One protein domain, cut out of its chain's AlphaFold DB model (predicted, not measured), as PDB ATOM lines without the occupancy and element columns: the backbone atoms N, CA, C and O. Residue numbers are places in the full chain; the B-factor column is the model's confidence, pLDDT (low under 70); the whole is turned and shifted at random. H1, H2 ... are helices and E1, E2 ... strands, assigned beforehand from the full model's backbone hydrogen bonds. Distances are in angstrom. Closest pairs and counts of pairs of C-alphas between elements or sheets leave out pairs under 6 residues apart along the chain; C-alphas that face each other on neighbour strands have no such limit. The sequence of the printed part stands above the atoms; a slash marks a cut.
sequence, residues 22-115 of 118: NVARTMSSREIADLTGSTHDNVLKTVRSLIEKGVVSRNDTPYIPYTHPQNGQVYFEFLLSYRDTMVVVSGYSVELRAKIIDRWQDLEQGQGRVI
ATOM      1  N   ASN A  22      -9.793  98.257 158.313       52.56
ATOM      2  CA  ASN A  22      -9.274  98.305 156.955       52.56
ATOM      3  C   ASN A  22      -8.302  99.486 156.866       52.56
ATOM      4  O   ASN A  22      -8.645 100.610 156.515       52.56
ATOM      5  N   VAL A  23      -7.092  99.232 157.343       62.56
ATOM      6  CA  VAL A  23      -5.998 100.183 157.440       62.56
ATOM      7  C   VAL A  23      -5.387 100.338 156.051       62.56
ATOM      8  O   VAL A  23      -4.594  99.504 155.611       62.56
ATOM      9  N   ALA A  24      -5.754 101.411 155.350       72.56
ATOM     10  CA  ALA A  24      -5.133 101.747 154.078       72.56
ATOM     11  C   ALA A  24      -3.690 102.210 154.333       72.56
ATOM     12  O   ALA A  24      -3.441 103.225 154.995       72.56
ATOM     13  N   ARG A  25      -2.724 101.431 153.838       86.88
ATOM     14  CA  ARG A  25      -1.300 101.783 153.876       86.88
ATOM     15  C   ARG A  25      -0.980 102.655 152.680       86.88
ATOM     16  O   ARG A  25      -1.409 102.367 151.565       86.88
ATOM     17  N   THR A  26      -0.220 103.712 152.929       91.94
ATOM     18  CA  THR A  26       0.161 104.682 151.902       91.94
ATOM     19  C   THR A  26       1.637 105.024 151.995       91.94
ATOM     20  O   THR A  26       2.186 105.044 153.096       91.94
ATOM     21  N   MET A  27       2.236 105.386 150.864       93.56
ATOM     22  CA  MET A  27       3.574 105.969 150.783       93.56
ATOM     23  C   MET A  27       3.464 107.441 150.388       93.56
ATOM     24  O   MET A  27       2.699 107.776 149.479       93.56
ATOM     25  N   SER A  28       4.199 108.334 151.055       95.62
ATOM     26  CA  SER A  28       4.114 109.763 150.733       95.62
ATOM     27  C   SER A  28       4.995 110.142 149.539       95.62
ATOM     28  O   SER A  28       6.023 109.520 149.271       95.62
ATOM     29  N   SER A  29       4.637 111.205 148.816       96.69
ATOM     30  CA  SER A  29       5.482 111.701 147.723       96.69
ATOM     31  C   SER A  29       6.851 112.215 148.189       96.69
ATOM     32  O   SER A  29       7.776 112.248 147.380       96.69
ATOM     33  N   ARG A  30       7.005 112.590 149.470       95.50
ATOM     34  CA  ARG A  30       8.319 112.897 150.063       95.50
ATOM     35  C   ARG A  30       9.140 111.642 150.274       95.50
ATOM     36  O   ARG A  30      10.280 111.597 149.844       95.50
ATOM     37  N   GLU A  31       8.525 110.612 150.841       94.94
ATOM     38  CA  GLU A  31       9.175 109.320 151.048       94.94
ATOM     39  C   GLU A  31       9.662 108.718 149.720       94.94
ATOM     40  O   GLU A  31      10.792 108.248 149.630       94.94
ATOM     41  N   ILE A  32       8.865 108.825 148.648       95.75
ATOM     42  CA  ILE A  32       9.298 108.439 147.293       95.75
ATOM     43  C   ILE A  32      10.523 109.251 146.851       95.75
ATOM     44  O   ILE A  32      11.460 108.686 146.283       95.75
ATOM     45  N   ALA A  33      10.524 110.566 147.081       96.00
ATOM     46  CA  ALA A  33      11.638 111.440 146.723       96.00
ATOM     47  C   ALA A  33      12.926 111.034 147.461       96.00
ATOM     48  O   ALA A  33      13.956 110.836 146.818       96.00
ATOM     49  N   ASP A  34      12.832 110.793 148.769       95.06
ATOM     50  CA  ASP A  34      13.952 110.384 149.620       95.06
ATOM     51  C   ASP A  34      14.526 109.022 149.198       95.06
ATOM     52  O   ASP A  34      15.736 108.879 149.015       95.06
ATOM     53  N   LEU A  35      13.666 108.026 148.956       95.06
ATOM     54  CA  LEU A  35      14.084 106.681 148.534       95.06
ATOM     55  C   LEU A  35      14.743 106.676 147.154       95.06
ATOM     56  O   LEU A  35      15.642 105.870 146.879       95.06
ATOM     57  N   THR A  36      14.285 107.565 146.273       94.06
ATOM     58  CA  THR A  36      14.743 107.607 144.883       94.06
ATOM     59  C   THR A  36      15.883 108.593 144.646       94.06
ATOM     60  O   THR A  36      16.480 108.574 143.573       94.06
ATOM     61  N   GLY A  37      16.194 109.453 145.620       94.12
ATOM     62  CA  GLY A  37      17.108 110.581 145.436       94.12
ATOM     63  C   GLY A  37      16.578 111.653 144.473       94.12
ATOM     64  O   GLY A  37      17.349 112.482 143.993       94.12
ATOM     65  N   SER A  38      15.279 111.633 144.156       93.75
ATOM     66  CA  SER A  38      14.633 112.657 143.328       93.75
ATOM     67  C   SER A  38      14.279 113.884 144.162       93.75
ATOM     68  O   SER A  38      14.099 113.804 145.373       93.75
ATOM     69  N   THR A  39      14.098 115.038 143.520       95.62
ATOM     70  CA  THR A  39      13.513 116.191 144.215       95.62
ATOM     71  C   THR A  39      12.022 115.957 144.459       95.62
ATOM     72  O   THR A  39      11.316 115.411 143.604       95.62
ATOM     73  N   HIS A  40      11.511 116.422 145.603       95.69
ATOM     74  CA  HIS A  40      10.081 116.318 145.917       95.69
ATOM     75  C   HIS A  40       9.204 116.985 144.849       95.69
ATOM     76  O   HIS A  40       8.183 116.429 144.454       95.69
ATOM     77  N   ASP A  41       9.642 118.123 144.309       96.81
ATOM     78  CA  ASP A  41       8.952 118.826 143.221       96.81
ATOM     79  C   ASP A  41       8.811 117.970 141.948       96.81
ATOM     80  O   ASP A  41       7.734 117.931 141.350       96.81
ATOM     81  N   ASN A  42       9.847 117.212 141.569       95.81
ATOM     82  CA  ASN A  42       9.769 116.304 140.423       95.81
ATOM     83  C   ASN A  42       8.740 115.196 140.660       95.81
ATOM     84  O   ASN A  42       7.920 114.927 139.782       95.81
ATOM     85  N   VAL A  43       8.717 114.608 141.861       96.19
ATOM     86  CA  VAL A  43       7.709 113.598 142.216       96.19
ATOM     87  C   VAL A  43       6.302 114.205 142.171       96.19
ATOM     88  O   VAL A  43       5.400 113.619 141.572       96.19
ATOM     89  N   LEU A  44       6.100 115.408 142.723       96.88
ATOM     90  CA  LEU A  44       4.807 116.100 142.670       96.88
ATOM     91  C   LEU A  44       4.345 116.358 141.232       96.88
ATOM     92  O   LEU A  44       3.163 116.168 140.937       96.88
ATOM     93  N   LYS A  45       5.248 116.775 140.339       96.81
ATOM     94  CA  LYS A  45       4.948 116.973 138.913       96.81
ATOM     95  C   LYS A  45       4.520 115.670 138.244       96.81
ATOM     96  O   LYS A  45       3.511 115.660 137.540       96.81
ATOM     97  N   THR A  46       5.228 114.570 138.501       96.31
ATOM     98  CA  THR A  46       4.871 113.248 137.968       96.31
ATOM     99  C   THR A  46       3.485 112.813 138.436       96.31
ATOM    100  O   THR A  46       2.654 112.443 137.606       96.31
ATOM    101  N   VAL A  47       3.196 112.914 139.738       96.75
ATOM    102  CA  VAL A  47       1.889 112.529 140.296       96.75
ATOM    103  C   VAL A  47       0.765 113.377 139.698       96.75
ATOM    104  O   VAL A  47      -0.230 112.825 139.234       96.75
ATOM    105  N   ARG A  48       0.934 114.706 139.620       97.25
ATOM    106  CA  ARG A  48      -0.060 115.598 138.991       97.25
ATOM    107  C   ARG A  48      -0.314 115.230 137.534       97.25
ATOM    108  O   ARG A  48      -1.469 115.098 137.151       97.25
ATOM    109  N   SER A  49       0.742 114.990 136.756       97.12
ATOM    110  CA  SER A  49       0.606 114.602 135.348       97.12
ATOM    111  C   SER A  49      -0.144 113.277 135.181       97.12
ATOM    112  O   SER A  49      -0.955 113.131 134.270       97.12
ATOM    113  N   LEU A  50       0.086 112.301 136.063       96.31
ATOM    114  CA  LEU A  50      -0.617 111.016 136.018       96.31
ATOM    115  C   LEU A  50      -2.080 111.122 136.459       96.31
ATOM    116  O   LEU A  50      -2.925 110.414 135.910       96.31
ATOM    117  N   ILE A  51      -2.384 112.023 137.395       96.75
ATOM    118  CA  ILE A  51      -3.758 112.374 137.766       96.75
ATOM    119  C   ILE A  51      -4.475 113.055 136.594       96.75
ATOM    120  O   ILE A  51      -5.604 112.700 136.276       96.75
ATOM    121  N   GLU A  52      -3.828 114.012 135.927       96.88
ATOM    122  CA  GLU A  52      -4.384 114.708 134.755       96.88
ATOM    123  C   GLU A  52      -4.675 113.751 133.597       96.88
ATOM    124  O   GLU A  52      -5.679 113.897 132.906       96.88
ATOM    125  N   LYS A  53      -3.837 112.725 133.422       96.25
ATOM    126  CA  LYS A  53      -4.053 111.649 132.446       96.25
ATOM    127  C   LYS A  53      -5.126 110.637 132.871       96.25
ATOM    128  O   LYS A  53      -5.399 109.710 132.115       96.25
ATOM    129  N   GLY A  54      -5.690 110.759 134.074       94.69
ATOM    130  CA  GLY A  54      -6.665 109.813 134.624       94.69
ATOM    131  C   GLY A  54      -6.086 108.435 134.960       94.69
ATOM    132  O   GLY A  54      -6.838 107.496 135.198       94.69
ATOM    133  N   VAL A  55      -4.756 108.291 134.972       95.50
ATOM    134  CA  VAL A  55      -4.099 107.014 135.283       95.50
ATOM    135  C   VAL A  55      -4.067 106.797 136.789       95.50
ATOM    136  O   VAL A  55      -4.273 105.669 137.223       95.50
ATOM    137  N   VAL A  56      -3.838 107.854 137.574       94.50
ATOM    138  CA  VAL A  56      -3.893 107.861 139.047       94.50
ATOM    139  C   VAL A  56      -5.187 108.536 139.500       94.50
ATOM    140  O   VAL A  56      -5.541 109.606 139.002       94.50
ATOM    141  N   SER A  57      -5.896 107.920 140.446       90.31
ATOM    142  CA  SER A  57      -7.146 108.471 140.972       90.31
ATOM    143  C   SER A  57      -6.862 109.670 141.874       90.31
ATOM    144  O   SER A  57      -6.205 109.542 142.905       90.31
ATOM    145  N   ARG A  58      -7.395 110.847 141.519       91.00
ATOM    146  CA  ARG A  58      -7.327 112.040 142.384       91.00
ATOM    147  C   ARG A  58      -8.022 111.815 143.729       91.00
ATOM    148  O   ARG A  58      -7.577 112.364 144.729       91.00
ATOM    149  N   ASN A  59      -9.112 111.051 143.735       89.06
ATOM    150  CA  ASN A  59      -9.926 110.839 144.931       89.06
ATOM    151  C   ASN A  59      -9.219 109.926 145.936       89.06
ATOM    152  O   ASN A  59      -9.315 110.159 147.136       89.06
ATOM    153  N   ASP A  60      -8.456 108.952 145.437       87.44
ATOM    154  CA  ASP A  60      -7.751 107.969 146.270       87.44
ATOM    155  C   ASP A  60      -6.300 108.381 146.576       87.44
ATOM    156  O   ASP A  60      -5.582 107.678 147.282       87.44
ATOM    157  N   THR A  61      -5.863 109.537 146.062       92.31
ATOM    158  CA  THR A  61      -4.520 110.100 146.257       92.31
ATOM    159  C   THR A  61      -4.624 111.470 146.941       92.31
ATOM    160  O   THR A  61      -4.525 112.512 146.278       92.31
ATOM    161  N   PRO A  62      -4.875 111.521 148.264       93.88
ATOM    162  CA  PRO A  62      -5.115 112.777 148.962       93.88
ATOM    163  C   PRO A  62      -3.857 113.655 148.987       93.88
ATOM    164  O   PRO A  62      -2.741 113.171 149.182       93.88
ATOM    165  N   TYR A  63      -4.058 114.965 148.809       95.88
ATOM    166  CA  TYR A  63      -3.015 115.991 148.879       95.88
ATOM    167  C   TYR A  63      -3.110 116.728 150.215       95.88
ATOM    168  O   TYR A  63      -3.987 117.572 150.402       95.88
ATOM    169  N   ILE A  64      -2.237 116.380 151.157       94.62
ATOM    170  CA  ILE A  64      -2.364 116.767 152.566       94.62
ATOM    171  C   ILE A  64      -1.211 117.665 153.026       94.62
ATOM    172  O   ILE A  64      -0.106 117.579 152.480       94.62
ATOM    173  N   PRO A  65      -1.440 118.528 154.035       95.38
ATOM    174  CA  PRO A  65      -0.365 119.269 154.672       95.38
ATOM    175  C   PRO A  65       0.529 118.338 155.502       95.38
ATOM    176  O   PRO A  65       0.077 117.392 156.141       95.38
ATOM    177  N   TYR A  66       1.809 118.671 155.530       93.12
ATOM    178  CA  TYR A  66       2.862 118.062 156.325       93.12
ATOM    179  C   TYR A  66       3.682 119.181 156.945       93.12
ATOM    180  O   TYR A  66       4.222 120.039 156.242       93.12
ATOM    181  N   THR A  67       3.788 119.160 158.263       93.25
ATOM    182  CA  THR A  67       4.611 120.111 159.001       93.25
ATOM    183  C   THR A  67       6.002 119.527 159.153       93.25
ATOM    184  O   THR A  67       6.176 118.486 159.785       93.25
ATOM    185  N   HIS A  68       6.997 120.191 158.575       88.94
ATOM    186  CA  HIS A  68       8.369 119.727 158.665       88.94
ATOM    187  C   HIS A  68       8.898 119.923 160.098       88.94
ATOM    188  O   HIS A  68       8.858 121.042 160.621       88.94
ATOM    189  N   PRO A  69       9.417 118.867 160.749       89.25
ATOM    190  CA  PRO A  69       9.706 118.881 162.184       89.25
ATOM    191  C   PRO A  69      10.827 119.853 162.569       89.25
ATOM    192  O   PRO A  69      10.870 120.324 163.698       89.25
ATOM    193  N   GLN A  70      11.727 120.174 161.635       89.69
ATOM    194  CA  GLN A  70      12.893 121.015 161.916       89.69
ATOM    195  C   GLN A  70      12.591 122.520 161.942       89.69
ATOM    196  O   GLN A  70      13.227 123.256 162.685       89.69
ATOM    197  N   ASN A  71      11.672 122.995 161.098       92.56
ATOM    198  CA  ASN A  71      11.432 124.429 160.890       92.56
ATOM    199  C   ASN A  71       9.966 124.829 161.116       92.56
ATOM    200  O   ASN A  71       9.636 126.006 161.008       92.56
ATOM    201  N   GLY A  72       9.081 123.867 161.400       91.81
ATOM    202  CA  GLY A  72       7.648 124.104 161.578       91.81
ATOM    203  C   GLY A  72       6.927 124.549 160.302       91.81
ATOM    204  O   GLY A  72       5.748 124.894 160.357       91.81
ATOM    205  N   GLN A  73       7.603 124.552 159.152       93.00
ATOM    206  CA  GLN A  73       7.019 125.002 157.899       93.00
ATOM    207  C   GLN A  73       6.089 123.924 157.340       93.00
ATOM    208  O   GLN A  73       6.404 122.732 157.346       93.00
ATOM    209  N   VAL A  74       4.933 124.359 156.842       92.88
ATOM    210  CA  VAL A  74       3.957 123.475 156.207       92.88
ATOM    211  C   VAL A  74       4.290 123.327 154.730       92.88
ATOM    212  O   VAL A  74       4.421 124.304 153.994       92.88
ATOM    213  N   TYR A  75       4.369 122.080 154.293       91.56
ATOM    214  CA  TYR A  75       4.522 121.685 152.905       91.56
ATOM    215  C   TYR A  75       3.429 120.671 152.562       91.56
ATOM    216  O   TYR A  75       2.939 119.971 153.435       91.56
ATOM    217  N   PHE A  76       3.067 120.510 151.293       94.88
ATOM    218  CA  PHE A  76       2.027 119.549 150.903       94.88
ATOM    219  C   PHE A  76       2.607 118.308 150.233       94.88
ATOM    220  O   PHE A  76       3.582 118.416 149.498       94.88
ATOM    221  N   GLU A  77       2.038 117.136 150.487       96.81
ATOM    222  CA  GLU A  77       2.407 115.870 149.841       96.81
ATOM    223  C   GLU A  77       1.181 115.098 149.378       96.81
ATOM    224  O   GLU A  77       0.080 115.308 149.876       96.81
ATOM    225  N   PHE A  78       1.397 114.191 148.429       97.12
ATOM    226  CA  PHE A  78       0.415 113.168 148.101       97.12
ATOM    227  C   PHE A  78       0.661 111.935 148.962       97.12
ATOM    228  O   PHE A  78       1.820 111.583 149.187       97.12
ATOM    229  N   LEU A  79      -0.409 111.268 149.385       95.69
ATOM    230  CA  LEU A  79      -0.342 109.899 149.890       95.69
ATOM    231  C   LEU A  79      -0.805 108.950 148.792       95.69
ATOM    232  O   LEU A  79      -1.892 109.124 148.252       95.69
ATOM    233  N   LEU A  80       0.033 107.978 148.449       94.44
ATOM    234  CA  LEU A  80      -0.209 107.068 147.340       94.44
ATOM    235  C   LEU A  80      -0.487 105.658 147.853       94.44
ATOM    236  O   LEU A  80       0.212 105.165 148.741       94.44
ATOM    237  N   SER A  81      -1.489 105.011 147.260       92.88
ATOM    238  CA  SER A  81      -1.721 103.572 147.400       92.88
ATOM    239  C   SER A  81      -0.577 102.772 146.764       92.88
ATOM    240  O   SER A  81       0.149 103.299 145.922       92.88
ATOM    241  N   TYR A  82      -0.458 101.479 147.085       92.31
ATOM    242  CA  TYR A  82       0.526 100.598 146.437       92.31
ATOM    243  C   TYR A  82       0.442 100.686 144.912       92.31
ATOM    244  O   TYR A  82       1.438 100.932 144.229       92.31
ATOM    245  N   ARG A  83      -0.778 100.559 144.380       94.00
ATOM    246  CA  ARG A  83      -1.034 100.599 142.943       94.00
ATOM    247  C   ARG A  83      -0.575 101.922 142.337       94.00
ATOM    248  O   ARG A  83       0.106 101.910 141.314       94.00
ATOM    249  N   ASP A  84      -0.925 103.052 142.947       94.94
ATOM    250  CA  ASP A  84      -0.571 104.368 142.402       94.94
ATOM    251  C   ASP A  84       0.924 104.654 142.527       94.94
ATOM    252  O   ASP A  84       1.518 105.197 141.595       94.94
ATOM    253  N   THR A  85       1.568 104.212 143.611       95.12
ATOM    254  CA  THR A  85       3.026 104.261 143.724       95.12
ATOM    255  C   THR A  85       3.685 103.468 142.598       95.12
ATOM    256  O   THR A  85       4.567 104.005 141.934       95.12
ATOM    257  N   MET A  86       3.238 102.235 142.326       95.44
ATOM    258  CA  MET A  86       3.781 101.403 141.242       95.44
ATOM    259  C   MET A  86       3.615 102.053 139.864       95.44
ATOM    260  O   MET A  86       4.535 102.022 139.046       95.44
ATOM    261  N   VAL A  87       2.474 102.702 139.615       94.81
ATOM    262  CA  VAL A  87       2.245 103.472 138.384       94.81
ATOM    263  C   VAL A  87       3.224 104.641 138.281       94.81
ATOM    264  O   VAL A  87       3.847 104.816 137.232       94.81
ATOM    265  N   VAL A  88       3.400 105.419 139.352       93.19
ATOM    266  CA  VAL A  88       4.318 106.572 139.384       93.19
ATOM    267  C   VAL A  88       5.754 106.158 139.079       93.19
ATOM    268  O   VAL A  88       6.420 106.809 138.274       93.19
ATOM    269  N   VAL A  89       6.221 105.060 139.672       92.56
ATOM    270  CA  VAL A  89       7.617 104.617 139.534       92.56
ATOM    271  C   VAL A  89       7.860 103.751 138.300       92.56
ATOM    272  O   VAL A  89       9.005 103.406 138.014       92.56
ATOM    273  N   SER A  90       6.821 103.414 137.530       90.94
ATOM    274  CA  SER A  90       6.945 102.589 136.320       90.94
ATOM    275  C   SER A  90       7.976 103.142 135.325       90.94
ATOM    276  O   SER A  90       8.701 102.363 134.712       90.94
ATOM    277  N   GLY A  91       8.127 104.469 135.244       86.25
ATOM    278  CA  GLY A  91       9.121 105.146 134.403       86.25
ATOM    279  C   GLY A  91      10.517 105.326 135.018       86.25
ATOM    280  O   GLY A  91      11.375 105.913 134.366       86.25
ATOM    281  N   TYR A  92      10.761 104.886 136.257       92.06
ATOM    282  CA  TYR A  92      12.058 105.056 136.932       92.06
ATOM    283  C   TYR A  92      13.074 103.984 136.499       92.06
ATOM    284  O   TYR A  92      12.770 103.109 135.687       92.06
ATOM    285  N   SER A  93      14.310 104.036 137.005       94.00
ATOM    286  CA  SER A  93      15.268 102.946 136.779       94.00
ATOM    287  C   SER A  93      14.840 101.672 137.527       94.00
ATOM    288  O   SER A  93      14.027 101.722 138.456       94.00
ATOM    289  N   VAL A  94      15.372 100.515 137.121       95.31
ATOM    290  CA  VAL A  94      15.051  99.223 137.757       95.31
ATOM    291  C   VAL A  94      15.467  99.228 139.231       95.31
ATOM    292  O   VAL A  94      14.709  98.772 140.083       95.31
ATOM    293  N   GLU A  95      16.620  99.813 139.538       96.12
ATOM    294  CA  GLU A  95      17.190  99.916 140.883       96.12
ATOM    295  C   GLU A  95      16.322 100.790 141.794       96.12
ATOM    296  O   GLU A  95      16.082 100.447 142.950       96.12
ATOM    297  N   LEU A  96      15.812 101.911 141.275       94.12
ATOM    298  CA  LEU A  96      14.925 102.798 142.029       94.12
ATOM    299  C   LEU A  96      13.567 102.147 142.292       94.12
ATOM    300  O   LEU A  96      13.028 102.274 143.389       94.12
ATOM    301  N   ARG A  97      13.028 101.414 141.311       94.88
ATOM    302  CA  ARG A  97      11.805 100.631 141.516       94.88
ATOM    303  C   ARG A  97      11.991  99.548 142.575       94.88
ATOM    304  O   ARG A  97      11.092  99.389 143.390       94.88
ATOM    305  N   ALA A  98      13.133  98.855 142.594       95.06
ATOM    306  CA  ALA A  98      13.422  97.832 143.602       95.06
ATOM    307  C   ALA A  98      13.339  98.409 145.025       95.06
ATOM    308  O   ALA A  98      12.560  97.911 145.827       95.06
ATOM    309  N   LYS A  99      13.989  99.555 145.285       94.69
ATOM    310  CA  LYS A  99      13.913 100.243 146.592       94.69
ATOM    311  C   LYS A  99      12.483 100.565 147.030       94.69
ATOM    312  O   LYS A  99      12.147 100.462 148.205       94.69
ATOM    313  N   ILE A 100      11.645 100.999 146.089       94.69
ATOM    314  CA  ILE A 100      10.247 101.341 146.372       94.69
ATOM    315  C   ILE A 100       9.431 100.078 146.665       94.69
ATOM    316  O   ILE A 100       8.581 100.096 147.552       94.69
ATOM    317  N   ILE A 101       9.684  98.988 145.937       92.88
ATOM    318  CA  ILE A 101       9.044  97.690 146.173       92.88
ATOM    319  C   ILE A 101       9.435  97.148 147.551       92.88
ATOM    320  O   ILE A 101       8.542  96.794 148.318       92.88
ATOM    321  N   ASP A 102      10.725  97.151 147.888       93.31
ATOM    322  CA  ASP A 102      11.231  96.696 149.189       93.31
ATOM    323  C   ASP A 102      10.571  97.487 150.325       93.31
ATOM    324  O   ASP A 102      10.027  96.920 151.272       93.31
ATOM    325  N   ARG A 103      10.479  98.812 150.169       92.69
ATOM    326  CA  ARG A 103       9.787  99.650 151.145       92.69
ATOM    327  C   ARG A 103       8.310  99.281 151.306       92.69
ATOM    328  O   ARG A 103       7.793  99.318 152.421       92.69
ATOM    329  N   TRP A 104       7.609  98.954 150.222       89.88
ATOM    330  CA  TRP A 104       6.218  98.501 150.309       89.88
ATOM    331  C   TRP A 104       6.083  97.167 151.039       89.88
ATOM    332  O   TRP A 104       5.132  97.007 151.802       89.88
ATOM    333  N   GLN A 105       7.045  96.257 150.893       87.19
ATOM    334  CA  GLN A 105       7.075  95.025 151.683       87.19
ATOM    335  C   GLN A 105       7.238  95.327 153.182       87.19
ATOM    336  O   GLN A 105       6.540  94.731 154.004       87.19
ATOM    337  N   ASP A 106       8.060  96.313 153.557       84.69
ATOM    338  CA  ASP A 106       8.183  96.754 154.957       84.69
ATOM    339  C   ASP A 106       6.884  97.386 155.479       84.69
ATOM    340  O   ASP A 106       6.450  97.129 156.610       84.69
ATOM    341  N   LEU A 107       6.231  98.211 154.647       79.81
ATOM    342  CA  LEU A 107       4.909  98.756 154.951       79.81
ATOM    343  C   LEU A 107       3.931  97.608 155.206       79.81
ATOM    344  O   LEU A 107       3.208  97.674 156.196       79.81
ATOM    345  N   GLU A 108       3.938  96.557 154.374       76.94
ATOM    346  CA  GLU A 108       3.125  95.330 154.466       76.94
ATOM    347  C   GLU A 108       3.399  94.474 155.721       76.94
ATOM    348  O   GLU A 108       2.493  93.806 156.233       76.94
ATOM    349  N   GLN A 109       4.567  94.616 156.336       81.00
ATOM    350  CA  GLN A 109       4.911  93.964 157.604       81.00
ATOM    351  C   GLN A 109       4.524  94.781 158.852       81.00
ATOM    352  O   GLN A 109       4.848  94.398 159.975       81.00
ATOM    353  N   GLY A 110       3.790  95.887 158.683       68.00
ATOM    354  CA  GLY A 110       3.230  96.670 159.790       68.00
ATOM    355  C   GLY A 110       4.075  97.871 160.220       68.00
ATOM    356  O   GLY A 110       3.756  98.505 161.220       68.00
ATOM    357  N   GLN A 111       5.108  98.237 159.456       63.56
ATOM    358  CA  GLN A 111       5.982  99.385 159.746       63.56
ATOM    359  C   GLN A 111       5.564 100.652 158.978       63.56
ATOM    360  O   GLN A 111       6.395 101.470 158.573       63.56
ATOM    361  N   GLY A 112       4.268 100.785 158.687       61.03
ATOM    362  CA  GLY A 112       3.768 101.754 157.723       61.03
ATOM    363  C   GLY A 112       2.877 102.848 158.261       61.03
ATOM    364  O   GLY A 112       2.184 102.685 159.262       61.03
ATOM    365  N   ARG A 113       2.873 103.975 157.542       67.69
ATOM    366  CA  ARG A 113       1.908 105.056 157.741       67.69
ATOM    367  C   ARG A 113       0.520 104.528 157.380       67.69
ATOM    368  O   ARG A 113       0.266 104.121 156.247       67.69
ATOM    369  N   VAL A 114      -0.355 104.545 158.374       66.31
ATOM    370  CA  VAL A 114      -1.753 104.140 158.279       66.31
ATOM    371  C   VAL A 114      -2.606 105.392 158.242       66.31
ATOM    372  O   VAL A 114      -2.497 106.229 159.140       66.31
ATOM    373  N   ILE A 115      -3.468 105.511 157.238       66.75
ATOM    374  CA  ILE A 115      -4.595 106.438 157.308       66.75
ATOM    375  C   ILE A 115      -5.832 105.648 157.731       66.75
ATOM    376  O   ILE A 115      -6.162 104.622 157.138       66.75
TER     377      ILE A 115
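AT A GLANCE: This is residues 22 to 115 of the 118 residues of the protein "Anti-repressor protein" of Pseudomonas savastanoi pv. phaseolicola (UniProt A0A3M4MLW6). A two-strand hairpin, E2 and E3, reaches like an arm from a cluster of four helices, with E3 packing on H1 and H2 near its end and the turn at residues 68 to 73 far from them. In the cluster H1 lies between H2 and H4, while the short strand E1 lies at the rim beside residues 114 to 115. The 94 printed residues run E1, H1, H2, E2, E3, H3, H4, with an antiparallel sheet E2 - E3; the class is mixed, helices and strands. The whole is compact, with a radius of gyration of the C-alphas of 12.8 A and spans of 35 by 32 by 29 A.

HOW THE PARTS SIT: E2, residues 63 to 67, and E3, residues 74 to 80, form a hairpin, with N 66 and O 75 2.7 A apart, within hydrogen-bond range. The closest C-alphas of E3 and H1, residues 29 to 36, are those of Phe 78 and Ser 29, 5.3 A apart. H1 touches H2, residues 40 to 52, at a steep tilt of 61 degrees, closest at C-alphas 33 and 40, 5.2 A. H1 also touches H4, residues 94 to 108, closest at C-alphas 36 and 96, 5.6 A. H3, residues 82 to 89, and H4 form a helical hairpin and only just touch, with 3 pairs of C-alphas within 8 A; the closest are those of Val 89 and Arg 97, 6.1 A. H2 and H4 are apart. E1, residues 23 to 25, pairs with no named strand. Every O i to N i+4 pair is within hydrogen-bond range in H1, H2, H3 and H4.

IN THESE COORDINATES: E3 spans 19.1 A, H2 18.3 A and H4 20.9 A. E1 begins at C-alpha 23 (-5.998, 100.183, 157.440), and H4 ends at C-alpha 108 (3.125, 95.330, 154.466).

THE WHOLE: The C-alphas farthest apart, those of Gly 54 and Gln 70, are 35.4 A apart. The printed part has no cut and no long link. The pLDDT is under 70 at residues 22 to 23 and 110 to 115.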